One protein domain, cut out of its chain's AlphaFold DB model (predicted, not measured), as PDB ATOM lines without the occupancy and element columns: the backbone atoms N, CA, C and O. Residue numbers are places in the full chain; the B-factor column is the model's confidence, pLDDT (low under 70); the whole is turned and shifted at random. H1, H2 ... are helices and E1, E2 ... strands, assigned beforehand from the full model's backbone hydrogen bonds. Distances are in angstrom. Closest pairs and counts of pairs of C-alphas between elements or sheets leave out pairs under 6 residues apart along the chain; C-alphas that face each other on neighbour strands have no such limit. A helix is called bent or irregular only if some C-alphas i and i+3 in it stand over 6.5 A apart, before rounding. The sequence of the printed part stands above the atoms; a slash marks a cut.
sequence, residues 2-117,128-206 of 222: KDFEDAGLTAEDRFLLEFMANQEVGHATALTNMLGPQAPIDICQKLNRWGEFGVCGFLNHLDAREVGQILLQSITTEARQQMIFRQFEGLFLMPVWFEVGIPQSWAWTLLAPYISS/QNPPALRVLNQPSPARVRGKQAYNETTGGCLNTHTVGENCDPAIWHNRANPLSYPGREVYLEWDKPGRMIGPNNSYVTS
ATOM      1  N   LYS A   2     199.702 277.477 209.998       69.69
ATOM      2  CA  LYS A   2     198.526 277.630 209.130       69.69
ATOM      3  C   LYS A   2     198.811 277.331 207.648       69.69
ATOM      4  O   LYS A   2     198.053 276.594 207.044       69.69
ATOM      5  N   ASP A   3     199.948 277.770 207.109       67.94
ATOM      6  CA  ASP A   3     200.322 277.520 205.702       67.94
ATOM      7  C   ASP A   3     200.462 276.027 205.331       67.94
ATOM      8  O   ASP A   3     200.309 275.672 204.168       67.94
ATOM      9  N   PHE A   4     200.750 275.145 206.301       73.94
ATOM     10  CA  PHE A   4     200.800 273.692 206.079       73.94
ATOM     11  C   PHE A   4     199.406 273.057 206.162       73.94
ATOM     12  O   PHE A   4     199.092 272.157 205.392       73.94
ATOM     13  N   GLU A   5     198.560 273.545 207.072       79.19
ATOM     14  CA  GLU A   5     197.160 273.119 207.203       79.19
ATOM     15  C   GLU A   5     196.348 273.545 205.971       79.19
ATOM     16  O   GLU A   5     195.628 272.737 205.393       79.19
ATOM     17  N   ASP A   6     196.568 274.773 205.495       72.31
ATOM     18  CA  ASP A   6     196.024 275.309 204.244       72.31
ATOM     19  C   ASP A   6     196.609 274.613 202.997       72.31
ATOM     20  O   ASP A   6     196.119 274.846 201.895       72.31
ATOM     21  N   ALA A   7     197.634 273.765 203.147       71.06
ATOM     22  CA  ALA A   7     198.189 272.906 202.099       71.06
ATOM     23  C   ALA A   7     197.764 271.427 202.230       71.06
ATOM     24  O   ALA A   7     198.323 270.571 201.546       71.06
ATOM     25  N   GLY A   8     196.800 271.119 203.105       76.88
ATOM     26  CA  GLY A   8     196.254 269.769 203.280       76.88
ATOM     27  C   GLY A   8     197.134 268.803 204.085       76.88
ATOM     28  O   GLY A   8     196.787 267.631 204.192       76.88
ATOM     29  N   LEU A   9     198.245 269.268 204.668       81.44
ATOM     30  CA  LEU A   9     199.193 268.419 205.398       81.44
ATOM     31  C   LEU A   9     198.704 268.144 206.823       81.44
ATOM     32  O   LEU A   9     198.428 269.076 207.590       81.44
ATOM     33  N   THR A  10     198.638 266.869 207.202       85.50
ATOM     34  CA  THR A  10     198.134 266.424 208.509       85.50
ATOM     35  C   THR A  10     199.133 266.684 209.648       85.50
ATOM     36  O   THR A  10     200.200 267.272 209.460       85.50
ATOM     37  N   ALA A  11     198.796 266.277 210.877       84.62
ATOM     38  CA  ALA A  11     199.738 266.345 211.996       84.62
ATOM     39  C   ALA A  11     200.941 265.404 211.784       84.62
ATOM     40  O   ALA A  11     202.072 265.764 212.103       84.62
ATOM     41  N   GLU A  12     200.695 264.235 211.195       84.62
ATOM     42  CA  GLU A  12     201.681 263.219 210.838       84.62
ATOM     43  C   GLU A  12     202.629 263.713 209.733       84.62
ATOM     44  O   GLU A  12     203.845 263.578 209.869       84.62
ATOM     45  N   ASP A  13     202.102 264.369 208.691       82.12
ATOM     46  CA  ASP A  13     202.922 264.985 207.636       82.12
ATOM     47  C   ASP A  13     203.842 266.075 208.202       82.12
ATOM     48  O   ASP A  13     205.022 266.161 207.856       82.12
ATOM     49  N   ARG A  14     203.320 266.903 209.120       81.06
ATOM     50  CA  ARG A  14     204.102 267.948 209.796       81.06
ATOM     51  C   ARG A  14     205.169 267.369 210.722       81.06
ATOM     52  O   ARG A  14     206.266 267.917 210.768       81.06
ATOM     53  N   PHE A  15     204.892 266.253 211.397       84.81
ATOM     54  CA  PHE A  15     205.899 265.526 212.173       84.81
ATOM     55  C   PHE A  15     207.002 264.942 211.276       84.81
ATOM     56  O   PHE A  15     208.179 265.022 211.621       84.81
ATOM     57  N   LEU A  16     206.658 264.418 210.093       83.31
ATOM     58  CA  LEU A  16     207.655 263.975 209.114       83.31
ATOM     59  C   LEU A  16     208.499 265.149 208.590       83.31
ATOM     60  O   LEU A  16     209.719 265.025 208.502       83.31
ATOM     61  N   LEU A  17     207.886 266.302 208.301       78.12
ATOM     62  CA  LEU A  17     208.604 267.530 207.938       78.12
ATOM     63  C   LEU A  17     209.550 268.002 209.053       78.12
ATOM     64  O   LEU A  17     210.684 268.369 208.763       78.12
ATOM     65  N   GLU A  18     209.119 267.961 210.316       78.69
ATOM     66  CA  GLU A  18     209.958 268.283 211.478       78.69
ATOM     67  C   GLU A  18     211.115 267.287 211.639       78.69
ATOM     68  O   GLU A  18     212.255 267.687 211.874       78.69
ATOM     69  N   PHE A  19     210.866 265.989 211.456       83.19
ATOM     70  CA  PHE A  19     211.910 264.969 211.484       83.19
ATOM     71  C   PHE A  19     212.942 265.174 210.366       83.19
ATOM     72  O   PHE A  19     214.141 265.158 210.641       83.19
ATOM     73  N   MET A  20     212.503 265.438 209.131       81.88
ATOM     74  CA  MET A  20     213.403 265.759 208.016       81.88
ATOM     75  C   MET A  20     214.163 267.066 208.272       81.88
ATOM     76  O   MET A  20     215.368 267.111 208.064       81.88
ATOM     77  N   ALA A  21     213.521 268.100 208.826       74.12
ATOM     78  CA  ALA A  21     214.209 269.326 209.229       74.12
ATOM     79  C   ALA A  21     215.271 269.072 210.314       74.12
ATOM     80  O   ALA A  21     216.332 269.684 210.277       74.12
ATOM     81  N   ASN A  22     215.041 268.141 211.246       74.69
ATOM     82  CA  ASN A  22     216.043 267.726 212.231       74.69
ATOM     83  C   ASN A  22     217.180 266.888 211.613       74.69
ATOM     84  O   ASN A  22     218.328 267.022 212.038       74.69
ATOM     85  N   GLN A  23     216.910 266.076 210.582       79.12
ATOM     86  CA  GLN A  23     217.967 265.459 209.767       79.12
ATOM     87  C   GLN A  23     218.791 266.523 209.041       79.12
ATOM     88  O   GLN A  23     220.016 266.455 209.074       79.12
ATOM     89  N   GLU A  24     218.141 267.555 208.497       69.81
ATOM     90  CA  GLU A  24     218.823 268.714 207.926       69.81
ATOM     91  C   GLU A  24     219.542 269.551 208.977       69.81
ATOM     92  O   GLU A  24     220.556 270.137 208.648       69.81
ATOM     93  N   VAL A  25     219.143 269.556 210.253       65.88
ATOM     94  CA  VAL A  25     219.987 270.092 211.336       65.88
ATOM     95  C   VAL A  25     221.190 269.181 211.607       65.88
ATOM     96  O   VAL A  25     222.233 269.677 212.017       65.88
ATOM     97  N   GLY A  26     221.120 267.876 211.329       61.31
ATOM     98  CA  GLY A  26     222.257 266.949 211.377       61.31
ATOM     99  C   GLY A  26     223.236 267.121 210.208       61.31
ATOM    100  O   GLY A  26     224.438 267.264 210.432       61.31
ATOM    101  N   HIS A  27     222.732 267.188 208.972       63.69
ATOM    102  CA  HIS A  27     223.525 267.523 207.783       63.69
ATOM    103  C   HIS A  27     224.067 268.940 207.883       63.69
ATOM    104  O   HIS A  27     225.259 269.161 207.687       63.69
ATOM    105  N   ALA A  28     223.231 269.890 208.302       56.78
ATOM    106  CA  ALA A  28     223.685 271.210 208.670       56.78
ATOM    107  C   ALA A  28     224.687 271.122 209.818       56.78
ATOM    108  O   ALA A  28     225.677 271.787 209.683       56.78
ATOM    109  N   THR A  29     224.615 270.275 210.846       52.56
ATOM    110  CA  THR A  29     225.710 270.191 211.846       52.56
ATOM    111  C   THR A  29     227.053 269.773 211.216       52.56
ATOM    112  O   THR A  29     228.109 270.228 211.654       52.56
ATOM    113  N   ALA A  30     227.034 268.998 210.123       49.91
ATOM    114  CA  ALA A  30     228.211 268.739 209.286       49.91
ATOM    115  C   ALA A  30     228.559 269.883 208.294       49.91
ATOM    116  O   ALA A  30     229.689 269.954 207.813       49.91
ATOM    117  N   LEU A  31     227.624 270.799 208.011       42.34
ATOM    118  CA  LEU A  31     227.709 271.907 207.042       42.34
ATOM    119  C   LEU A  31     227.523 273.322 207.671       42.34
ATOM    120  O   LEU A  31     227.413 274.296 206.922       42.34
ATOM    121  N   THR A  32     227.456 273.486 209.010       38.88
ATOM    122  CA  THR A  32     226.831 274.652 209.699       38.88
ATOM    123  C   THR A  32     227.766 275.837 209.732       38.88
ATOM    124  O   THR A  32     228.282 276.258 210.763       38.88
ATOM    125  N   ASN A  33     227.954 276.412 208.556       38.97
ATOM    126  CA  ASN A  33     228.484 277.743 208.377       38.97
ATOM    127  C   ASN A  33     227.724 278.530 207.282       38.97
ATOM    128  O   ASN A  33     228.279 279.510 206.792       38.97
ATOM    129  N   MET A  34     226.508 278.143 206.845       40.69
ATOM    130  CA  MET A  34     225.844 278.811 205.693       40.69
ATOM    131  C   MET A  34     224.321 279.048 205.744       40.69
ATOM    132  O   MET A  34     223.894 280.105 205.297       40.69
ATOM    133  N   LEU A  35     223.469 278.116 206.187       39.12
ATOM    134  CA  LEU A  35     222.022 278.209 205.891       39.12
ATOM    135  C   LEU A  35     221.160 278.731 207.060       39.12
ATOM    136  O   LEU A  35     221.474 278.510 208.227       39.12
ATOM    137  N   GLY A  36     220.067 279.430 206.719       41.50
ATOM    138  CA  GLY A  36     219.038 279.945 207.636       41.50
ATOM    139  C   GLY A  36     217.658 279.291 207.418       41.50
ATOM    140  O   GLY A  36     217.509 278.476 206.507       41.50
ATOM    141  N   PRO A  37     216.644 279.608 208.247       37.56
ATOM    142  CA  PRO A  37     215.417 278.815 208.325       37.56
ATOM    143  C   PRO A  37     214.306 279.210 207.331       37.56
ATOM    144  O   PRO A  37     214.082 280.386 207.060       37.56
ATOM    145  N   GLN A  38     213.527 278.188 206.955       45.19
ATOM    146  CA  GLN A  38     212.246 278.192 206.224       45.19
ATOM    147  C   GLN A  38     212.281 278.508 204.720       45.19
ATOM    148  O   GLN A  38     212.590 279.610 204.275       45.19
ATOM    149  N   ALA A  39     211.841 277.519 203.940       46.91
ATOM    150  CA  ALA A  39     211.653 277.587 202.499       46.91
ATOM    151  C   ALA A  39     210.379 276.782 202.120       46.91
ATOM    152  O   ALA A  39     210.118 275.755 202.751       46.91
ATOM    153  N   PRO A  40     209.547 277.227 201.154       55.50
ATOM    154  CA  PRO A  40     208.392 276.455 200.672       55.50
ATOM    155  C   PRO A  40     208.735 275.050 200.135       55.50
ATOM    156  O   PRO A  40     209.837 274.811 199.656       55.50
ATOM    157  N   ILE A  41     207.766 274.130 200.125       57.16
ATOM    158  CA  ILE A  41     207.986 272.714 199.751       57.16
ATOM    159  C   ILE A  41     208.599 272.545 198.342       57.16
ATOM    160  O   ILE A  41     209.528 271.758 198.176       57.16
ATOM    161  N   ASP A  42     208.167 273.344 197.359       60.00
ATOM    162  CA  ASP A  42     208.713 273.358 195.985       60.00
ATOM    163  C   ASP A  42     210.200 273.764 195.921       60.00
ATOM    164  O   ASP A  42     210.957 273.238 195.098       60.00
ATOM    165  N   ILE A  43     210.660 274.661 196.801       70.12
ATOM    166  CA  ILE A  43     212.084 275.006 196.883       70.12
ATOM    167  C   ILE A  43     212.858 273.983 197.722       70.12
ATOM    168  O   ILE A  43     213.998 273.713 197.367       70.12
ATOM    169  N   CYS A  44     212.258 273.316 198.715       69.94
ATOM    170  CA  CYS A  44     212.882 272.156 199.371       69.94
ATOM    171  C   CYS A  44     213.130 271.007 198.376       69.94
ATOM    172  O   CYS A  44     214.248 270.507 198.277       69.94
ATOM    173  N   GLN A  45     212.140 270.661 197.540       72.00
ATOM    174  CA  GLN A  45     212.292 269.669 196.463       72.00
ATOM    175  C   GLN A  45     213.490 269.993 195.553       72.00
ATOM    176  O   GLN A  45     214.278 269.112 195.199       72.00
ATOM    177  N   LYS A  46     213.629 271.268 195.172       75.38
ATOM    178  CA  LYS A  46     214.694 271.741 194.277       75.38
ATOM    179  C   LYS A  46     216.052 271.810 194.968       75.38
ATOM    180  O   LYS A  46     217.029 271.401 194.348       75.38
ATOM    181  N   LEU A  47     216.097 272.291 196.210       75.06
ATOM    182  CA  LEU A  47     217.296 272.420 197.035       75.06
ATOM    183  C   LEU A  47     217.963 271.059 197.230       75.06
ATOM    184  O   LEU A  47     219.116 270.907 196.837       75.06
ATOM    185  N   ASN A  48     217.212 270.066 197.718       76.06
ATOM    186  CA  ASN A  48     217.703 268.699 197.904       76.06
ATOM    187  C   ASN A  48     218.246 268.109 196.596       76.06
ATOM    188  O   ASN A  48     219.335 267.555 196.576       76.06
ATOM    189  N   ARG A  49     217.547 268.302 195.467       81.19
ATOM    190  CA  ARG A  49     218.028 267.841 194.152       81.19
ATOM    191  C   ARG A  49     219.330 268.536 193.714       81.19
ATOM    192  O   ARG A  49     220.159 267.934 193.039       81.19
ATOM    193  N   TRP A  50     219.515 269.817 194.031       83.88
ATOM    194  CA  TRP A  50     220.750 270.538 193.690       83.88
ATOM    195  C   TRP A  50     221.921 270.149 194.598       83.88
ATOM    196  O   TRP A  50     223.043 270.039 194.099       83.88
ATOM    197  N   GLY A  51     221.658 269.914 195.889       80.81
ATOM    198  CA  GLY A  51     222.606 269.316 196.832       80.81
ATOM    199  C   GLY A  51     223.063 267.950 196.333       80.81
ATOM    200  O   GLY A  51     224.252 267.753 196.078       80.81
ATOM    201  N   GLU A  52     222.097 267.075 196.045       84.62
ATOM    202  CA  GLU A  52     222.272 265.740 195.466       84.62
ATOM    203  C   GLU A  52     223.189 265.738 194.248       84.62
ATOM    204  O   GLU A  52     224.259 265.125 194.269       84.62
ATOM    205  N   PHE A  53     222.838 266.502 193.215       87.25
ATOM    206  CA  PHE A  53     223.627 266.530 191.989       87.25
ATOM    207  C   PHE A  53     225.026 267.126 192.217       87.25
ATOM    208  O   PHE A  53     226.001 266.697 191.590       87.25
ATOM    209  N   GLY A  54     225.149 268.109 193.116       87.00
ATOM    210  CA  GLY A  54     226.427 268.714 193.486       87.00
ATOM    211  C   GLY A  54     227.364 267.718 194.169       87.00
ATOM    212  O   GLY A  54     228.518 267.580 193.752       87.00
ATOM    213  N   VAL A  55     226.877 266.995 195.181       86.88
ATOM    214  CA  VAL A  55     227.658 265.979 195.901       86.88
ATOM    215  C   VAL A  55     227.986 264.805 194.981       86.88
ATOM    216  O   VAL A  55     229.156 264.442 194.885       86.88
ATOM    217  N   CYS A  56     227.027 264.270 194.216       87.38
ATOM    218  CA  CYS A  56     227.285 263.193 193.251       87.38
ATOM    219  C   CYS A  56     228.370 263.559 192.220       87.38
ATOM    220  O   CYS A  56     229.198 262.717 191.873       87.38
ATOM    221  N   GLY A  57     228.419 264.818 191.766       86.69
ATOM    222  CA  GLY A  57     229.482 265.315 190.886       86.69
ATOM    223  C   GLY A  57     230.843 265.499 191.574       86.69
ATOM    224  O   GLY A  57     231.879 265.475 190.909       86.69
ATOM    225  N   PHE A  58     230.865 265.659 192.899       87.31
ATOM    226  CA  PHE A  58     232.065 265.989 193.671       87.31
ATOM    227  C   PHE A  58     232.688 264.809 194.427       87.31
ATOM    228  O   PHE A  58     233.898 264.821 194.621       87.31
ATOM    229  N   LEU A  59     231.930 263.763 194.780       86.56
ATOM    230  CA  LEU A  59     232.421 262.606 195.553       86.56
ATOM    231  C   LEU A  59     233.723 261.999 195.001       86.56
ATOM    232  O   LEU A  59     234.631 261.693 195.767       86.56
ATOM    233  N   ASN A  60     233.850 261.883 193.676       85.19
ATOM    234  CA  ASN A  60     235.037 261.318 193.017       85.19
ATOM    235  C   ASN A  60     236.253 262.272 192.955       85.19
ATOM    236  O   ASN A  60     237.300 261.882 192.449       85.19
ATOM    237  N   HIS A  61     236.121 263.507 193.448       85.19
ATOM    238  CA  HIS A  61     237.199 264.499 193.561       85.19
ATOM    239  C   HIS A  61     237.753 264.609 194.996       85.19
ATOM    240  O   HIS A  61     238.573 265.484 195.265       85.19
ATOM    241  N   LEU A  62     237.283 263.774 195.931       80.56
ATOM    242  CA  LEU A  62     237.712 263.790 197.329       80.56
ATOM    243  C   LEU A  62     238.822 262.770 197.594       80.56
ATOM    244  O   LEU A  62     238.611 261.565 197.483       80.56
ATOM    245  N   ASP A  63     239.971 263.262 198.056       80.81
ATOM    246  CA  ASP A  63     241.095 262.414 198.477       80.81
ATOM    247  C   ASP A  63     240.843 261.716 199.831       80.81
ATOM    248  O   ASP A  63     241.381 260.641 200.101       80.81
ATOM    249  N   ALA A  64     240.007 262.312 200.692       81.31
ATOM    250  CA  ALA A  64     239.672 261.791 202.018       81.31
ATOM    251  C   ALA A  64     238.416 260.904 201.971       81.31
ATOM    252  O   ALA A  64     237.292 261.389 201.798       81.31
ATOM    253  N   ARG A  65     238.596 259.593 202.170       83.56
ATOM    254  CA  ARG A  65     237.521 258.585 202.078       83.56
ATOM    255  C   ARG A  65     236.457 258.758 203.155       83.56
ATOM    256  O   ARG A  65     235.283 258.519 202.902       83.56
ATOM    257  N   GLU A  66     236.864 259.192 204.338       81.12
ATOM    258  CA  GLU A  66     236.010 259.427 205.499       81.12
ATOM    259  C   GLU A  66     235.061 260.602 205.227       81.12
ATOM    260  O   GLU A  66     233.864 260.510 205.488       81.12
ATOM    261  N   VAL A  67     235.578 261.672 204.610       79.50
ATOM    262  CA  VAL A  67     234.789 262.836 204.176       79.50
ATOM    263  C   VAL A  67     233.839 262.443 203.044       79.50
ATOM    264  O   VAL A  67     232.651 262.754 203.111       79.50
ATOM    265  N   GLY A  68     234.330 261.701 202.044       81.75
ATOM    266  CA  GLY A  68     233.493 261.167 200.967       81.75
ATOM    267  C   GLY A  68     232.355 260.282 201.486       81.75
ATOM    268  O   GLY A  68     231.228 260.395 201.014       81.75
ATOM    269  N   GLN A  69     232.609 259.461 202.507       85.06
ATOM    270  CA  GLN A  69     231.592 258.605 203.115       85.06
ATOM    271  C   GLN A  69     230.565 259.392 203.944       85.06
ATOM    272  O   GLN A  69     229.384 259.054 203.907       85.06
ATOM    273  N   ILE A  70     230.972 260.447 204.659       82.12
ATOM    274  CA  ILE A  70     230.033 261.322 205.382       82.12
ATOM    275  C   ILE A  70     229.120 262.060 204.391       82.12
ATOM    276  O   ILE A  70     227.904 262.055 204.578       82.12
ATOM    277  N   LEU A  71     229.671 262.613 203.303       82.75
ATOM    278  CA  LEU A  71     228.864 263.249 202.251       82.75
ATOM    279  C   LEU A  71     227.964 262.252 201.511       82.75
ATOM    280  O   LEU A  71     226.841 262.591 201.151       82.75
ATOM    281  N   LEU A  72     228.411 261.010 201.300       86.75
ATOM    282  CA  LEU A  72     227.553 259.971 200.731       86.75
ATOM    283  C   LEU A  72     226.386 259.629 201.678       86.75
ATOM    284  O   LEU A  72     225.255 259.432 201.233       86.75
ATOM    285  N   GLN A  73     226.620 259.592 202.991       85.50
ATOM    286  CA  GLN A  73     225.556 259.344 203.968       85.50
ATOM    287  C   GLN A  73     224.540 260.490 204.040       85.50
ATOM    288  O   GLN A  73     223.339 260.207 204.015       85.50
ATOM    289  N   SER A  74     224.983 261.754 204.052       82.44
ATOM    290  CA  SER A  74     224.049 262.888 204.007       82.44
ATOM    291  C   SER A  74     223.240 262.877 202.712       82.44
ATOM    292  O   SER A  74     222.011 262.937 202.746       82.44
ATOM    293  N   ILE A  75     223.894 262.654 201.567       85.44
ATOM    294  CA  ILE A  75     223.210 262.739 200.277       85.44
ATOM    295  C   ILE A  75     222.212 261.607 200.034       85.44
ATOM    296  O   ILE A  75     221.132 261.840 199.501       85.44
ATOM    297  N   THR A  76     222.492 260.390 200.516       88.06
ATOM    298  CA  THR A  76     221.497 259.297 200.484       88.06
ATOM    299  C   THR A  76     220.283 259.553 201.384       88.06
ATOM    300  O   THR A  76     219.273 258.857 201.245       88.06
ATOM    301  N   THR A  77     220.355 260.539 202.283       86.50
ATOM    302  CA  THR A  77     219.227 261.013 203.094       86.50
ATOM    303  C   THR A  77     218.508 262.174 202.401       86.50
ATOM    304  O   THR A  77     217.288 262.098 202.249       86.50
ATOM    305  N   GLU A  78     219.230 263.170 201.870       84.00
ATOM    306  CA  GLU A  78     218.660 264.252 201.042       84.00
ATOM    307  C   GLU A  78     217.850 263.702 199.853       84.00
ATOM    308  O   GLU A  78     216.742 264.178 199.598       84.00
ATOM    309  N   ALA A  79     218.347 262.650 199.190       86.25
ATOM    310  CA  ALA A  79     217.670 261.926 198.109       86.25
ATOM    311  C   ALA A  79     216.295 261.370 198.527       86.25
ATOM    312  O   ALA A  79     215.312 261.450 197.790       86.25
ATOM    313  N   ARG A  80     216.189 260.826 199.748       86.69
ATOM    314  CA  ARG A  80     214.924 260.284 200.280       86.69
ATOM    315  C   ARG A  80     213.933 261.402 200.567       86.69
ATOM    316  O   ARG A  80     212.766 261.287 200.205       86.69
ATOM    317  N   GLN A  81     214.399 262.495 201.166       84.50
ATOM    318  CA  GLN A  81     213.577 263.682 201.391       84.50
ATOM    319  C   GLN A  81     213.098 264.290 200.062       84.50
ATOM    320  O   GLN A  81     211.937 264.674 199.955       84.50
ATOM    321  N   GLN A  82     213.942 264.294 199.021       84.44
ATOM    322  CA  GLN A  82     213.579 264.723 197.666       84.44
ATOM    323  C   GLN A  82     212.358 263.940 197.146       84.44
ATOM    324  O   GLN A  82     211.426 264.546 196.619       84.44
ATOM    325  N   MET A  83     212.308 262.620 197.369       88.56
ATOM    326  CA  MET A  83     211.146 261.781 197.036       88.56
ATOM    327  C   MET A  83     209.901 262.129 197.872       88.56
ATOM    328  O   MET A  83     208.811 262.211 197.307       88.56
ATOM    329  N   ILE A  84     210.047 262.376 199.182       86.81
ATOM    330  CA  ILE A  84     208.930 262.777 200.060       86.81
ATOM    331  C   ILE A  84     208.349 264.137 199.646       86.81
ATOM    332  O   ILE A  84     207.134 264.263 199.498       86.81
ATOM    333  N   PHE A  85     209.184 265.147 199.376       85.00
ATOM    334  CA  PHE A  85     208.700 266.454 198.915       85.00
ATOM    335  C   PHE A  85     207.914 266.335 197.603       85.00
ATOM    336  O   PHE A  85     206.868 266.959 197.461       85.00
ATOM    337  N   ARG A  86     208.343 265.460 196.682       85.75
ATOM    338  CA  ARG A  86     207.584 265.169 195.455       85.75
ATOM    339  C   ARG A  86     206.216 264.551 195.741       85.75
ATOM    340  O   ARG A  86     205.261 264.904 195.058       85.75
ATOM    341  N   GLN A  87     206.096 263.680 196.744       84.62
ATOM    342  CA  GLN A  87     204.799 263.134 197.162       84.62
ATOM    343  C   GLN A  87     203.893 264.219 197.758       84.62
ATOM    344  O   GLN A  87     202.714 264.261 197.413       84.62
ATOM    345  N   PHE A  88     204.430 265.135 198.573       81.00
ATOM    346  CA  PHE A  88     203.679 266.294 199.080       81.00
ATOM    347  C   PHE A  88     203.226 267.262 197.969       81.00
ATOM    348  O   PHE A  88     202.209 267.924 198.123       81.00
ATOM    349  N   GLU A  89     203.919 267.308 196.827       77.19
ATOM    350  CA  GLU A  89     203.498 268.048 195.622       77.19
ATOM    351  C   GLU A  89     202.538 267.269 194.691       77.19
ATOM    352  O   GLU A  89     202.207 267.736 193.590       77.19
ATOM    353  N   GLY A  90     202.141 266.048 195.070       77.69
ATOM    354  CA  GLY A  90     201.337 265.154 194.233       77.69
ATOM    355  C   GLY A  90     202.050 264.716 192.944       77.69
ATOM    356  O   GLY A  90     201.418 264.545 191.899       77.69
ATOM    357  N   LEU A  91     203.382 264.595 192.977       79.50
ATOM    358  CA  LEU A  91     204.224 264.186 191.851       79.50
ATOM    359  C   LEU A  91     204.732 262.750 192.008       79.50
ATOM    360  O   LEU A  91     204.994 262.266 193.104       79.50
ATOM    361  N   PHE A  92     204.983 262.089 190.873       83.38
ATOM    362  CA  PHE A  92     205.612 260.769 190.868       83.38
ATOM    363  C   PHE A  92     206.994 260.806 191.540       83.38
ATOM    364  O   PHE A  92     207.857 261.607 191.151       83.38
ATOM    365  N   LEU A  93     207.197 259.939 192.536       84.25
ATOM    366  CA  LEU A  93     208.290 260.060 193.504       84.25
ATOM    367  C   LEU A  93     209.687 259.702 192.955       84.25
ATOM    368  O   LEU A  93     210.666 260.268 193.421       84.25
ATOM    369  N   MET A  94     209.783 258.838 191.935       86.56
ATOM    370  CA  MET A  94     211.050 258.364 191.340       86.56
ATOM    371  C   MET A  94     211.145 258.761 189.852       86.56
ATOM    372  O   MET A  94     210.880 257.941 188.975       86.56
ATOM    373  N   PRO A  95     211.446 260.029 189.520       82.50
ATOM    374  CA  PRO A  95     211.375 260.533 188.144       82.50
ATOM    375  C   PRO A  95     212.566 260.141 187.246       82.50
ATOM    376  O   PRO A  95     212.532 260.440 186.052       82.50
ATOM    377  N   VAL A  96     213.619 259.535 187.802       83.94
ATOM    378  CA  VAL A  96     214.891 259.227 187.126       83.94
ATOM    379  C   VAL A  96     215.386 257.821 187.486       83.94
ATOM    380  O   VAL A  96     214.930 257.228 188.459       83.94
ATOM    381  N   TRP A  97     216.303 257.282 186.674       80.56
ATOM    382  CA  TRP A  97     216.897 255.945 186.861       80.56
ATOM    383  C   TRP A  97     218.260 255.965 187.565       80.56
ATOM    384  O   TRP A  97     218.659 254.978 188.173       80.56
ATOM    385  N   PHE A  98     218.973 257.084 187.459       83.12
ATOM    386  CA  PHE A  98     220.257 257.357 188.101       83.12
ATOM    387  C   PHE A  98     220.255 258.827 188.505       83.12
ATOM    388  O   PHE A  98     219.532 259.609 187.890       83.12
ATOM    389  N   GLU A  99     221.106 259.233 189.439       85.31
ATOM    390  CA  GLU A  99     221.308 260.655 189.731       85.31
ATOM    391  C   GLU A  99     222.450 261.230 188.889       85.31
ATOM    392  O   GLU A  99     223.420 260.539 188.563       85.31
ATOM    393  N   VAL A 100     222.320 262.493 188.476       87.44
ATOM    394  CA  VAL A 100     223.310 263.169 187.627       87.44
ATOM    395  C   VAL A 100     224.268 263.993 188.483       87.44
ATOM    396  O   VAL A 100     223.846 264.806 189.296       87.44
ATOM    397  N   GLY A 101     225.574 263.822 188.283       89.00
ATOM    398  CA  GLY A 101     226.575 264.703 188.883       89.00
ATOM    399  C   GLY A 101     226.694 266.020 188.112       89.00
ATOM    400  O   GLY A 101     226.862 265.994 186.891       89.00
ATOM    401  N   ILE A 102     226.657 267.164 188.801       89.88
ATOM    402  CA  ILE A 102     226.941 268.486 188.211       89.88
ATOM    403  C   ILE A 102     228.223 269.101 188.797       89.88
ATOM    404  O   ILE A 102     228.578 268.813 189.942       89.88
ATOM    405  N   PRO A 103     228.929 269.977 188.053       89.62
ATOM    406  CA  PRO A 103     230.083 270.700 188.580       89.62
ATOM    407  C   PRO A 103     229.734 271.543 189.813       89.62
ATOM    408  O   PRO A 103     228.669 272.160 189.877       89.62
ATOM    409  N   GLN A 104     230.674 271.663 190.751       86.88
ATOM    410  CA  GLN A 104     230.489 272.457 191.974       86.88
ATOM    411  C   GLN A 104     230.159 273.936 191.703       86.88
ATOM    412  O   GLN A 104     229.366 274.527 192.428       86.88
ATOM    413  N   SER A 105     230.664 274.527 190.613       88.44
ATOM    414  CA  SER A 105     230.270 275.880 190.181       88.44
ATOM    415  C   SER A 105     228.794 275.990 189.786       88.44
ATOM    416  O   SER A 105     228.175 277.030 190.008       88.44
ATOM    417  N   TRP A 106     228.197 274.928 189.237       89.69
ATOM    418  CA  TRP A 106     226.776 274.896 188.887       89.69
ATOM    419  C   TRP A 106     225.923 274.734 190.147       89.69
ATOM    420  O   TRP A 106     225.018 275.535 190.366       89.69
ATOM    421  N   ALA A 107     226.265 273.771 191.012       88.62
ATOM    422  CA  ALA A 107     225.592 273.577 192.300       88.62
ATOM    423  C   ALA A 107     225.637 274.856 193.158       88.62
ATOM    424  O   ALA A 107     224.605 275.331 193.630       88.62
ATOM    425  N   TRP A 108     226.809 275.493 193.264       86.88
ATOM    426  CA  TRP A 108     226.978 276.753 193.990       86.88
ATOM    427  C   TRP A 108     226.194 277.919 193.376       86.88
ATOM    428  O   TRP A 108     225.682 278.764 194.104       86.88
ATOM    429  N   THR A 109     226.039 277.969 192.051       89.19
ATOM    430  CA  THR A 109     225.211 278.994 191.383       89.19
ATOM    431  C   THR A 109     223.728 278.850 191.700       89.19
ATOM    432  O   THR A 109     223.030 279.856 191.805       89.19
ATOM    433  N   LEU A 110     223.254 277.617 191.881       87.06
ATOM    434  CA  LEU A 110     221.871 277.327 192.251       87.06
ATOM    435  C   LEU A 110     221.620 277.583 193.745       87.06
ATOM    436  O   LEU A 110     220.566 278.101 194.099       87.06
ATOM    437  N   LEU A 111     222.598 277.283 194.608       83.75
ATOM    438  CA  LEU A 111     222.480 277.431 196.060       83.75
ATOM    439  C   LEU A 111     222.702 278.872 196.552       83.75
ATOM    440  O   LEU A 111     221.910 279.375 197.348       83.75
ATOM    441  N   ALA A 112     223.755 279.553 196.083       85.56
ATOM    442  CA  ALA A 112     224.194 280.850 196.612       85.56
ATOM    443  C   ALA A 112     223.095 281.935 196.706       85.56
ATOM    444  O   ALA A 112     223.089 282.657 197.701       85.56
ATOM    445  N   PRO A 113     222.142 282.077 195.759       84.88
ATOM    446  CA  PRO A 113     221.066 283.070 195.866       84.88
ATOM    447  C   PRO A 113     220.158 282.920 197.097       84.88
ATOM    448  O   PRO A 113     219.489 283.886 197.458       84.88
ATOM    449  N   TYR A 114     220.130 281.744 197.732       78.88
ATOM    450  CA  TYR A 114     219.305 281.443 198.908       78.88
ATOM    451  C   TYR A 114     220.071 281.564 200.238       78.88
ATOM    452  O   TYR A 114     219.491 281.379 201.306       78.88
ATOM    453  N   ILE A 115     221.365 281.893 200.192       76.44
ATOM    454  CA  ILE A 115     222.220 282.026 201.375       76.44
ATOM    455  C   ILE A 115     222.221 283.485 201.838       76.44
ATOM    456  O   ILE A 115     222.776 284.355 201.168       76.44
ATOM    457  N   SER A 116     221.627 283.758 202.999       75.81
ATOM    458  CA  SER A 116     221.551 285.111 203.563       75.81
ATOM    459  C   SER A 116     222.868 285.563 204.206       75.81
ATOM    460  O   SER A 116     223.342 286.666 203.928       75.81
ATOM    461  N   SER A 117     223.491 284.719 205.031       74.81
ATOM    462  CA  SER A 117     224.722 285.036 205.764       74.81
ATOM    463  C   SER A 117     225.533 283.784 206.117       74.81
ATOM    464  O   SER A 117     225.026 282.670 206.104       74.81
ATOM    465  N   GLN A 128     233.401 279.966 190.522       87.31
ATOM    466  CA  GLN A 128     232.731 280.974 189.707       87.31
ATOM    467  C   GLN A 128     231.213 280.761 189.735       87.31
ATOM    468  O   GLN A 128     230.742 279.642 189.534       87.31
ATOM    469  N   ASN A 129     230.463 281.850 189.898       91.06
ATOM    470  CA  ASN A 129     229.015 281.881 189.718       91.06
ATOM    471  C   ASN A 129     228.669 282.428 188.315       91.06
ATOM    472  O   ASN A 129     228.674 283.652 188.142       91.06
ATOM    473  N   PRO A 130     228.388 281.595 187.296       92.00
ATOM    474  CA  PRO A 130     227.727 282.054 186.072       92.00
ATOM    475  C   PRO A 130     226.395 282.780 186.353       92.00
ATOM    476  O   PRO A 130     225.773 282.563 187.395       92.00
ATOM    477  N   PRO A 131     225.918 283.643 185.436       91.94
ATOM    478  CA  PRO A 131     224.547 284.143 185.480       91.94
ATOM    479  C   PRO A 131     223.537 282.988 185.403       91.94
ATOM    480  O   PRO A 131     223.812 281.959 184.788       91.94
ATOM    481  N   ALA A 132     222.366 283.143 186.021       88.94
ATOM    482  CA  ALA A 132     221.354 282.090 186.049       88.94
ATOM    483  C   ALA A 132     220.632 281.943 184.697       88.94
ATOM    484  O   ALA A 132     220.268 282.940 184.071       88.94
ATOM    485  N   LEU A 133     220.358 280.698 184.294       88.44
ATOM    486  CA  LEU A 133     219.421 280.381 183.214       88.44
ATOM    487  C   LEU A 133     218.014 280.222 183.792       88.44
ATOM    488  O   LEU A 133     217.761 279.334 184.607       88.44
ATOM    489  N   ARG A 134     217.088 281.069 183.352       88.19
ATOM    490  CA  ARG A 134     215.680 281.051 183.747       88.19
ATOM    491  C   ARG A 134     214.855 280.330 182.696       88.19
ATOM    492  O   ARG A 134     214.882 280.685 181.521       88.19
ATOM    493  N   VAL A 135     214.063 279.360 183.141       90.00
ATOM    494  CA  VAL A 135     213.014 278.742 182.326       90.00
ATOM    495  C   VAL A 135     211.736 279.556 182.526       90.00
ATOM    496  O   VAL A 135     211.036 279.390 183.524       90.00
ATOM    497  N   LEU A 136     211.446 280.475 181.603       90.50
ATOM    498  CA  LEU A 136     210.347 281.438 181.743       90.50
ATOM    499  C   LEU A 136     208.978 280.759 181.799       90.50
ATOM    500  O   LEU A 136     208.092 281.246 182.488       90.50
ATOM    501  N   ASN A 137     208.799 279.620 181.130       90.44
ATOM    502  CA  ASN A 137     207.574 278.822 181.186       90.44
ATOM    503  C   ASN A 137     207.745 277.518 181.986       90.44
ATOM    504  O   ASN A 137     207.140 276.494 181.654       90.44
ATOM    505  N   GLN A 138     208.572 277.530 183.040       87.88
ATOM    506  CA  GLN A 138     208.734 276.382 183.933       87.88
ATOM    507  C   GLN A 138     207.365 275.954 184.486       87.88
ATOM    508  O   GLN A 138     206.714 276.756 185.154       87.88
ATOM    509  N   PRO A 139     206.901 274.714 184.245       87.31
ATOM    510  CA  PRO A 139     205.634 274.278 184.803       87.31
ATOM    511  C   PRO A 139     205.700 274.201 186.328       87.31
ATOM    512  O   PRO A 139     206.669 273.681 186.886       87.31
ATOM    513  N   SER A 140     204.647 274.697 186.979       84.44
ATOM    514  CA  SER A 140     204.550 274.778 188.437       84.44
ATOM    515  C   SER A 140     203.670 273.650 188.995       84.44
ATOM    516  O   SER A 140     202.508 273.545 188.577       84.44
ATOM    517  N   PRO A 141     204.159 272.826 189.944       78.19
ATOM    518  CA  PRO A 141     203.311 271.880 190.665       78.19
ATOM    519  C   PRO A 141     202.259 272.606 191.515       78.19
ATOM    520  O   PRO A 141     201.117 272.165 191.581       78.19
ATOM    521  N   ALA A 142     202.562 273.798 192.027       75.88
ATOM    522  CA  ALA A 142     201.635 274.615 192.806       75.88
ATOM    523  C   ALA A 142     200.446 275.206 192.004       75.88
ATOM    524  O   ALA A 142     199.719 276.044 192.531       75.88
ATOM    525  N   ARG A 143     200.197 274.805 190.744       76.69
ATOM    526  CA  ARG A 143     199.028 275.224 189.937       76.69
ATOM    527  C   ARG A 143     198.199 274.045 189.439       76.69
ATOM    528  O   ARG A 143     198.756 273.099 188.893       76.69
ATOM    529  N   VAL A 144     196.867 274.184 189.456       76.31
ATOM    530  CA  VAL A 144     195.911 273.238 188.830       76.31
ATOM    531  C   VAL A 144     196.284 272.970 187.369       76.31
ATOM    532  O   VAL A 144     196.427 271.828 186.934       76.31
ATOM    533  N   ARG A 145     196.511 274.049 186.612       80.06
ATOM    534  CA  ARG A 145     196.969 274.018 185.219       80.06
ATOM    535  C   ARG A 145     198.470 274.295 185.143       80.06
ATOM    536  O   ARG A 145     198.881 275.262 184.512       80.06
ATOM    537  N   GLY A 146     199.289 273.452 185.775       79.50
ATOM    538  CA  GLY A 146     200.741 273.659 185.909       79.50
ATOM    539  C   GLY A 146     201.496 273.971 184.608       79.50
ATOM    540  O   GLY A 146     202.431 274.765 184.620       79.50
ATOM    541  N   LYS A 147     201.040 273.448 183.462       82.88
ATOM    542  CA  LYS A 147     201.583 273.755 182.120       82.88
ATOM    543  C   LYS A 147     201.377 275.200 181.633       82.88
ATOM    544  O   LYS A 147     202.029 275.606 180.674       82.88
ATOM    545  N   GLN A 148     200.465 275.953 182.251       83.75
ATOM    546  CA  GLN A 148     200.199 277.370 181.958       83.75
ATOM    547  C   GLN A 148     201.064 278.319 182.799       83.75
ATOM    548  O   GLN A 148     200.884 279.530 182.711       83.75
ATOM    549  N   ALA A 149     201.972 277.784 183.620       84.38
ATOM    550  CA  ALA A 149     202.834 278.601 184.451       84.38
ATOM    551  C   ALA A 149     203.809 279.443 183.618       84.38
ATOM    552  O   ALA A 149     204.417 278.949 182.660       84.38
ATOM    553  N   TYR A 150     203.944 280.717 183.993       86.12
ATOM    554  CA  TYR A 150     204.835 281.666 183.332       86.12
ATOM    555  C   TYR A 150     205.425 282.659 184.338       86.12
ATOM    556  O   TYR A 150     204.701 283.406 184.990       86.12
ATOM    557  N   ASN A 151     206.754 282.663 184.422       83.38
ATOM    558  CA  ASN A 151     207.603 283.525 185.240       83.38
ATOM    559  C   ASN A 151     207.162 283.644 186.711       83.38
ATOM    560  O   ASN A 151     207.115 284.736 187.276       83.38
ATOM    561  N   GLU A 152     206.840 282.507 187.325       71.62
ATOM    562  CA  GLU A 152     206.338 282.418 188.694       71.62
ATOM    563  C   GLU A 152     207.023 281.308 189.497       71.62
ATOM    564  O   GLU A 152     207.522 280.325 188.947       71.62
ATOM    565  N   THR A 153     206.995 281.456 190.820       60.78
ATOM    566  CA  THR A 153     207.515 280.484 191.795       60.78
ATOM    567  C   THR A 153     206.464 280.040 192.813       60.78
ATOM    568  O   THR A 153     206.635 278.999 193.438       60.78
ATOM    569  N   THR A 154     205.359 280.774 192.956       58.78
ATOM    570  CA  THR A 154     204.253 280.470 193.872       58.78
ATOM    571  C   THR A 154     202.936 280.372 193.102       58.78
ATOM    572  O   THR A 154     202.431 281.356 192.570       58.78
ATOM    573  N   GLY A 155     202.379 279.162 193.031       59.81
ATOM    574  CA  GLY A 155     201.058 278.912 192.454       59.81
ATOM    575  C   GLY A 155     199.948 278.872 193.514       59.81
ATOM    576  O   GLY A 155     200.221 278.856 194.710       59.81
ATOM    577  N   GLY A 156     198.688 278.845 193.065       65.81
ATOM    578  CA  GLY A 156     197.490 278.853 193.920       65.81
ATOM    579  C   GLY A 156     196.616 277.596 193.818       65.81
ATOM    580  O   GLY A 156     195.405 277.721 193.690       65.81
ATOM    581  N   CYS A 157     197.202 276.395 193.789       70.69
ATOM    582  CA  CYS A 157     196.464 275.116 193.730       70.69
ATOM    583  C   CYS A 157     196.058 274.549 195.102       70.69
ATOM    584  O   CYS A 157     195.557 273.435 195.183       70.69
ATOM    585  N   LEU A 158     196.315 275.268 196.190       62.88
ATOM    586  CA  LEU A 158     195.954 274.806 197.525       62.88
ATOM    587  C   LEU A 158     194.420 274.883 197.690       62.88
ATOM    588  O   LEU A 158     193.832 275.921 197.382       62.88
ATOM    589  N   ASN A 159     193.784 273.818 198.195       57.56
ATOM    590  CA  ASN A 159     192.337 273.718 198.492       57.56
ATOM    591  C   ASN A 159     191.363 273.669 197.291       57.56
ATOM    592  O   ASN A 159     190.235 274.160 197.374       57.56
ATOM    593  N   THR A 160     191.742 273.058 196.166       62.34
ATOM    594  CA  THR A 160     190.785 272.780 195.074       62.34
ATOM    595  C   THR A 160     190.042 271.456 195.293       62.34
ATOM    596  O   THR A 160     190.578 270.370 195.097       62.34
ATOM    597  N   HIS A 161     188.758 271.542 195.650       62.41
ATOM    598  CA  HIS A 161     187.882 270.377 195.863       62.41
ATOM    599  C   HIS A 161     187.313 269.766 194.563       62.41
ATOM    600  O   HIS A 161     186.406 268.933 194.601       62.41
ATOM    601  N   THR A 162     187.806 270.186 193.397       60.19
ATOM    602  CA  THR A 162     187.301 269.750 192.091       60.19
ATOM    603  C   THR A 162     187.920 268.407 191.695       60.19
ATOM    604  O   THR A 162     189.136 268.281 191.553       60.19
ATOM    605  N   VAL A 163     187.093 267.381 191.469       55.75
ATOM    606  CA  VAL A 163     187.565 266.037 191.085       55.75
ATOM    607  C   VAL A 163     188.372 266.097 189.779       55.75
ATOM    608  O   VAL A 163     187.858 266.502 188.740       55.75
ATOM    609  N   GLY A 164     189.641 265.674 189.830       57.34
ATOM    610  CA  GLY A 164     190.582 265.730 188.700       57.34
ATOM    611  C   GLY A 164     191.397 267.029 188.596       57.34
ATOM    612  O   GLY A 164     192.364 267.090 187.838       57.34
ATOM    613  N   GLU A 165     191.085 268.043 189.397       64.81
ATOM    614  CA  GLU A 165     191.861 269.274 189.531       64.81
ATOM    615  C   GLU A 165     192.320 269.393 190.989       64.81
ATOM    616  O   GLU A 165     191.721 270.122 191.770       64.81
ATOM    617  N   ASN A 166     193.367 268.645 191.357       67.25
ATOM    618  CA  ASN A 166     193.924 268.620 192.712       67.25
ATOM    619  C   ASN A 166     195.472 268.667 192.704       67.25
ATOM    620  O   ASN A 166     196.103 268.206 191.742       67.25
ATOM    621  N   CYS A 167     196.059 269.242 193.757       70.75
ATOM    622  CA  CYS A 167     197.493 269.257 194.068       70.75
ATOM    623  C   CYS A 167     197.810 268.786 195.504       70.75
ATOM    624  O   CYS A 167     198.937 268.985 195.949       70.75
ATOM    625  N   ASP A 168     196.843 268.192 196.211       73.56
ATOM    626  CA  ASP A 168     197.053 267.557 197.515       73.56
ATOM    627  C   ASP A 168     198.165 266.483 197.459       73.56
ATOM    628  O   ASP A 168     198.391 265.877 196.398       73.56
ATOM    629  N   PRO A 169     198.816 266.184 198.601       74.31
ATOM    630  CA  PRO A 169     199.777 265.094 198.725       74.31
ATOM    631  C   PRO A 169     199.277 263.762 198.146       74.31
ATOM    632  O   PRO A 169     198.200 263.274 198.493       74.31
ATOM    633  N   ALA A 170     200.079 263.130 197.286       72.38
ATOM    634  CA  ALA A 170     199.737 261.853 196.665       72.38
ATOM    635  C   ALA A 170     200.971 260.969 196.428       72.38
ATOM    636  O   ALA A 170     201.948 261.370 195.802       72.38
ATOM    637  N   ILE A 171     200.889 259.713 196.879       68.94
ATOM    638  CA  ILE A 171     201.986 258.732 196.791       68.94
ATOM    639  C   ILE A 171     202.100 258.101 195.394       68.94
ATOM    640  O   ILE A 171     203.209 257.849 194.922       68.94
ATOM    641  N   TRP A 172     200.964 257.795 194.753       64.75
ATOM    642  CA  TRP A 172     200.919 256.915 193.572       64.75
ATOM    643  C   TRP A 172     200.028 257.416 192.426       64.75
ATOM    644  O   TRP A 172     199.937 256.778 191.378       64.75
ATOM    645  N   HIS A 173     199.356 258.555 192.595       61.09
ATOM    646  CA  HIS A 173     198.454 259.087 191.579       61.09
ATOM    647  C   HIS A 173     199.160 260.125 190.712       61.09
ATOM    648  O   HIS A 173     199.578 261.177 191.185       61.09
ATOM    649  N   ASN A 174     199.246 259.843 189.412       63.00
ATOM    650  CA  ASN A 174     199.593 260.867 188.437       63.00
ATOM    651  C   ASN A 174     198.496 261.933 188.404       63.00
ATOM    652  O   ASN A 174     197.304 261.625 188.360       63.00
ATOM    653  N   ARG A 175     198.911 263.197 188.348       72.12
ATOM    654  CA  ARG A 175     198.003 264.330 188.185       72.12
ATOM    655  C   ARG A 175     197.214 264.207 186.884       72.12
ATOM    656  O   ARG A 175     197.808 264.073 185.814       72.12
ATOM    657  N   ALA A 176     195.890 264.331 186.965       73.81
ATOM    658  CA  ALA A 176     195.009 264.198 185.801       73.81
ATOM    659  C   ALA A 176     195.251 265.279 184.722       73.81
ATOM    660  O   ALA A 176     194.975 265.049 183.546       73.81
ATOM    661  N   ASN A 177     195.834 266.426 185.093       76.62
ATOM    662  CA  ASN A 177     196.389 267.408 184.160       76.62
ATOM    663  C   ASN A 177     197.932 267.397 184.249       76.62
ATOM    664  O   ASN A 177     198.481 267.913 185.227       76.62
ATOM    665  N   PRO A 178     198.645 266.828 183.256       79.75
ATOM    666  CA  PRO A 178     200.104 266.768 183.263       79.75
ATOM    667  C   PRO A 178     200.777 268.146 183.288       79.75
ATOM    668  O   PRO A 178     200.335 269.095 182.632       79.75
ATOM    669  N   LEU A 179     201.910 268.237 183.991       82.44
ATOM    670  CA  LEU A 179     202.728 269.455 184.066       82.44
ATOM    671  C   LEU A 179     203.375 269.845 182.728       82.44
ATOM    672  O   LEU A 179     203.668 271.016 182.503       82.44
ATOM    673  N   SER A 180     203.610 268.888 181.835       84.75
ATOM    674  CA  SER A 180     204.207 269.129 180.521       84.75
ATOM    675  C   SER A 180     203.688 268.124 179.493       84.75
ATOM    676  O   SER A 180     202.964 267.191 179.840       84.75
ATOM    677  N   TYR A 181     204.045 268.325 178.229       86.25
ATOM    678  CA  TYR A 181     203.639 267.491 177.098       86.25
ATOM    679  C   TYR A 181     204.767 267.416 176.048       86.25
ATOM    680  O   TYR A 181     205.600 268.327 175.994       86.25
ATOM    681  N   PRO A 182     204.830 266.353 175.222       87.50
ATOM    682  CA  PRO A 182     205.808 266.248 174.137       87.50
ATOM    683  C   PRO A 182     205.695 267.413 173.145       87.50
ATOM    684  O   PRO A 182     204.594 267.861 172.838       87.50
ATOM    685  N   GLY A 183     206.831 267.902 172.641       88.56
ATOM    686  CA  GLY A 183     206.867 269.015 171.681       88.56
ATOM    687  C   GLY A 183     206.572 270.401 172.271       88.56
ATOM    688  O   GLY A 183     206.447 271.362 171.519       88.56
ATOM    689  N   ARG A 184     206.463 270.536 173.600       88.50
ATOM    690  CA  ARG A 184     206.315 271.839 174.259       88.50
ATOM    691  C   ARG A 184     207.556 272.711 174.050       88.50
ATOM    692  O   ARG A 184     208.653 272.329 174.450       88.50
ATOM    693  N   GLU A 185     207.356 273.910 173.512       91.06
ATOM    694  CA  GLU A 185     208.392 274.942 173.438       91.06
ATOM    695  C   GLU A 185     208.808 275.401 174.840       91.06
ATOM    696  O   GLU A 185     207.967 275.608 175.720       91.06
ATOM    697  N   VAL A 186     210.112 275.565 175.057       91.00
ATOM    698  CA  VAL A 186     210.684 276.001 176.335       91.00
ATOM    699  C   VAL A 186     211.318 277.369 176.139       91.00
ATOM    700  O   VAL A 186     212.233 277.522 175.332       91.00
ATOM    701  N   TYR A 187     210.838 278.359 176.885       92.69
ATOM    702  CA  TYR A 187     211.343 279.724 176.812       92.69
ATOM    703  C   TYR A 187     212.445 279.924 177.845       92.69
ATOM    704  O   TYR A 187     212.259 279.638 179.029       92.69
ATOM    705  N   LEU A 188     213.595 280.401 177.379       92.38
ATOM    706  CA  LEU A 188     214.836 280.457 178.138       92.38
ATOM    707  C   LEU A 188     215.415 281.871 178.098       92.38
ATOM    708  O   LEU A 188     215.535 282.460 177.027       92.38
ATOM    709  N   GLU A 189     215.798 282.390 179.259       91.12
ATOM    710  CA  GLU A 189     216.410 283.710 179.415       91.12
ATOM    711  C   GLU A 189     217.622 283.609 180.344       91.12
ATOM    712  O   GLU A 189     217.546 282.985 181.401       91.12
ATOM    713  N   TRP A 190     218.744 284.216 179.960       90.12
ATOM    714  CA  TRP A 190     219.908 284.343 180.835       90.12
ATOM    715  C   TRP A 190     219.859 285.672 181.585       90.12
ATOM    716  O   TRP A 190     219.697 286.732 180.976       90.12
ATOM    717  N   ASP A 191     220.071 285.624 182.901       90.00
ATOM    718  CA  ASP A 191     220.371 286.818 183.689       90.00
ATOM    719  C   ASP A 191     221.647 287.504 183.151       90.00
ATOM    720  O   ASP A 191     222.556 286.868 182.611       90.00
ATOM    721  N   LYS A 192     221.760 288.823 183.345       90.31
ATOM    722  CA  LYS A 192     222.993 289.560 183.020       90.31
ATOM    723  C   LYS A 192     224.101 289.271 184.054       90.31
ATOM    724  O   LYS A 192     223.795 289.073 185.235       90.31
ATOM    725  N   PRO A 193     225.389 289.280 183.657       92.69
ATOM    726  CA  PRO A 193     226.499 289.276 184.608       92.69
ATOM    727  C   PRO A 193     226.524 290.568 185.443       92.69
ATOM    728  O   PRO A 193     225.942 291.583 185.060       92.69
ATOM    729  N   GLY A 194     227.220 290.534 186.581       92.50
ATOM    730  CA  GLY A 194     227.341 291.655 187.519       92.50
ATOM    731  C   GLY A 194     226.316 291.655 188.659       92.50
ATOM    732  O   GLY A 194     226.312 292.578 189.470       92.50
ATOM    733  N   ARG A 195     225.452 290.636 188.759       92.00
ATOM    734  CA  ARG A 195     224.459 290.524 189.837       92.00
ATOM    735  C   ARG A 195     225.139 290.070 191.129       92.00
ATOM    736  O   ARG A 195     225.815 289.045 191.135       92.00
ATOM    737  N   MET A 196     224.931 290.802 192.223       91.19
ATOM    738  CA  MET A 196     225.376 290.369 193.551       91.19
ATOM    739  C   MET A 196     224.454 289.271 194.098       91.19
ATOM    740  O   MET A 196     223.233 289.384 193.981       91.19
ATOM    741  N   ILE A 197     225.044 288.215 194.657       89.62
ATOM    742  CA  ILE A 197     224.376 287.047 195.252       89.62
ATOM    743  C   ILE A 197     225.212 286.488 196.417       89.62
ATOM    744  O   ILE A 197     226.343 286.922 196.656       89.62
ATOM    745  N   GLY A 198     224.690 285.471 197.106       83.00
ATOM    746  CA  GLY A 198     225.411 284.795 198.178       83.00
ATOM    747  C   GLY A 198     225.342 285.523 199.522       83.00
ATOM    748  O   GLY A 198     224.787 286.624 199.616       83.00
ATOM    749  N   PRO A 199     225.957 284.929 200.560       81.06
ATOM    750  CA  PRO A 199     225.914 285.455 201.918       81.06
ATOM    751  C   PRO A 199     226.446 286.888 201.952       81.06
ATOM    752  O   PRO A 199     227.535 287.164 201.440       81.06
ATOM    753  N   ASN A 200     225.669 287.806 202.531       83.44
ATOM    754  CA  ASN A 200     225.958 289.242 202.575       83.44
ATOM    755  C   ASN A 200     226.293 289.872 201.199       83.44
ATOM    756  O   ASN A 200     227.080 290.814 201.139       83.44
ATOM    757  N   ASN A 201     225.728 289.360 200.093       85.25
ATOM    758  CA  ASN A 201     226.006 289.815 198.717       85.25
ATOM    759  C   ASN A 201     227.492 289.707 198.293       85.25
ATOM    760  O   ASN A 201     227.963 290.450 197.433       85.25
ATOM    761  N   SER A 202     228.246 288.777 198.892       85.25
ATOM    762  CA  SER A 202     229.706 288.652 198.719       85.25
ATOM    763  C   SER A 202     230.179 288.017 197.398       85.25
ATOM    764  O   SER A 202     231.387 287.960 197.144       85.25
ATOM    765  N   TYR A 203     229.271 287.540 196.543       88.31
ATOM    766  CA  TYR A 203     229.589 286.970 195.229       88.31
ATOM    767  C   TYR A 203     228.952 287.796 194.113       88.31
ATOM    768  O   TYR A 203     227.870 288.350 194.274       88.31
ATOM    769  N   VAL A 204     229.619 287.859 192.959       92.62
ATOM    770  CA  VAL A 204     229.155 288.592 191.772       92.62
ATOM    771  C   VAL A 204     229.075 287.613 190.607       92.62
ATOM    772  O   VAL A 204     230.050 286.906 190.334       92.62
ATOM    773  N   THR A 205     227.934 287.561 189.915       93.06
ATOM    774  CA  THR A 205     227.782 286.689 188.745       93.06
ATOM    775  C   THR A 205     228.699 287.137 187.612       93.06
ATOM    776  O   THR A 205     228.812 288.324 187.305       93.06
ATOM    777  N   SER A 206     229.375 286.192 186.968       92.44
ATOM    778  CA  SER A 206     230.336 286.479 185.900       92.44
ATOM    779  C   SER A 206     230.404 285.327 184.909       92.44
ATOM    780  O   SER A 206     230.293 284.165 185.285       92.44
TER     781      SER A 206
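This is residues 2 to 117 and 128 to 206 of the 222 residues of an uncharacterized protein of Hirsutella minnesotensis 3608 (UniProt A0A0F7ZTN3). A long helical hairpin, H3 and H4, makes the core of a helical side, with H5 packed on H3 and the long helix H2 running loosely beside H4; away from H2, H3 and H4, long loops hold a small ribbon of two short strands, E1 and E2. The turn of the helical hairpin, residues 61 to 66, sticks out, while tiny H1 lies near the start of H2. The 195 printed residues hold five named helices and then two named strands, H1 H2 H3 H4 H5 E1 E2, with the sheet E1 - E2 antiparallel. The class is mostly helix, though under half of the residues are in named elements. The whole is compact, with a radius of gyration of the C-alphas of 17.8 A and spans of 53 by 40 by 34 A.

Start at H1, residues 2 to 5, which is close but not clearly touching to H2, residues 11 to 31; their closest C-alphas, Phe 4 and Arg 14, are 7.6 A apart. Go on to H3, residues 41 to 61, irregular with C-alphas 57 and 60 7.2 A apart; H2 and H3 are apart. H3 and H4, residues 65 to 88, touch as a hairpin at a shallow tilt of 25 degrees, opposite ways; their closest C-alphas are those of Gln 45 and Gln 82, 5.3 A. H2 and H4 are close but not clearly touching, at a shallow tilt of 24 degrees, opposite ways, closest at the C-alphas of His 27 and Ser 74, 6.0 A. H5, residues 104 to 114, only just irregular with C-alphas 110 and 113 6.8 A apart, touches H3 at a shallow tilt of 28 degrees, opposite ways; the closest C-alphas are Gly 54 and Ala 107, 5.1 A. Every O i to N i+4 pair is within hydrogen-bond range in H2, against 15 of 17 in H3, 19 of 20 in H4 and 5 of 7 in H5; H1 is too short for such a pair. E1, residues 133 to 135, and E2, residues 188 to 190, form an antiparallel hairpin at 153 degrees, with N 134 and O 189 at 2.8 A.

Find C-alpha 2 at (198.526, 277.630, 209.130), where H1 begins. H2 is 28.9 A long, H3 31.0 A, H4 34.8 A and H5 15.9 A. E2 ends at C-alpha 190, (219.908, 284.343, 180.835).

The C-alphas farthest apart, Asp 63 and Thr 162, are 54.7 A apart. Residues 118 to 127 are not printed, leaving 18.4 A between C-alphas 117 and 128. The links H4 to H5 and E1 to E2 are long. Mean pLDDT of the printed part is 78.3; 39 residues are under 70, among them 24 to 42 and 158 to 166.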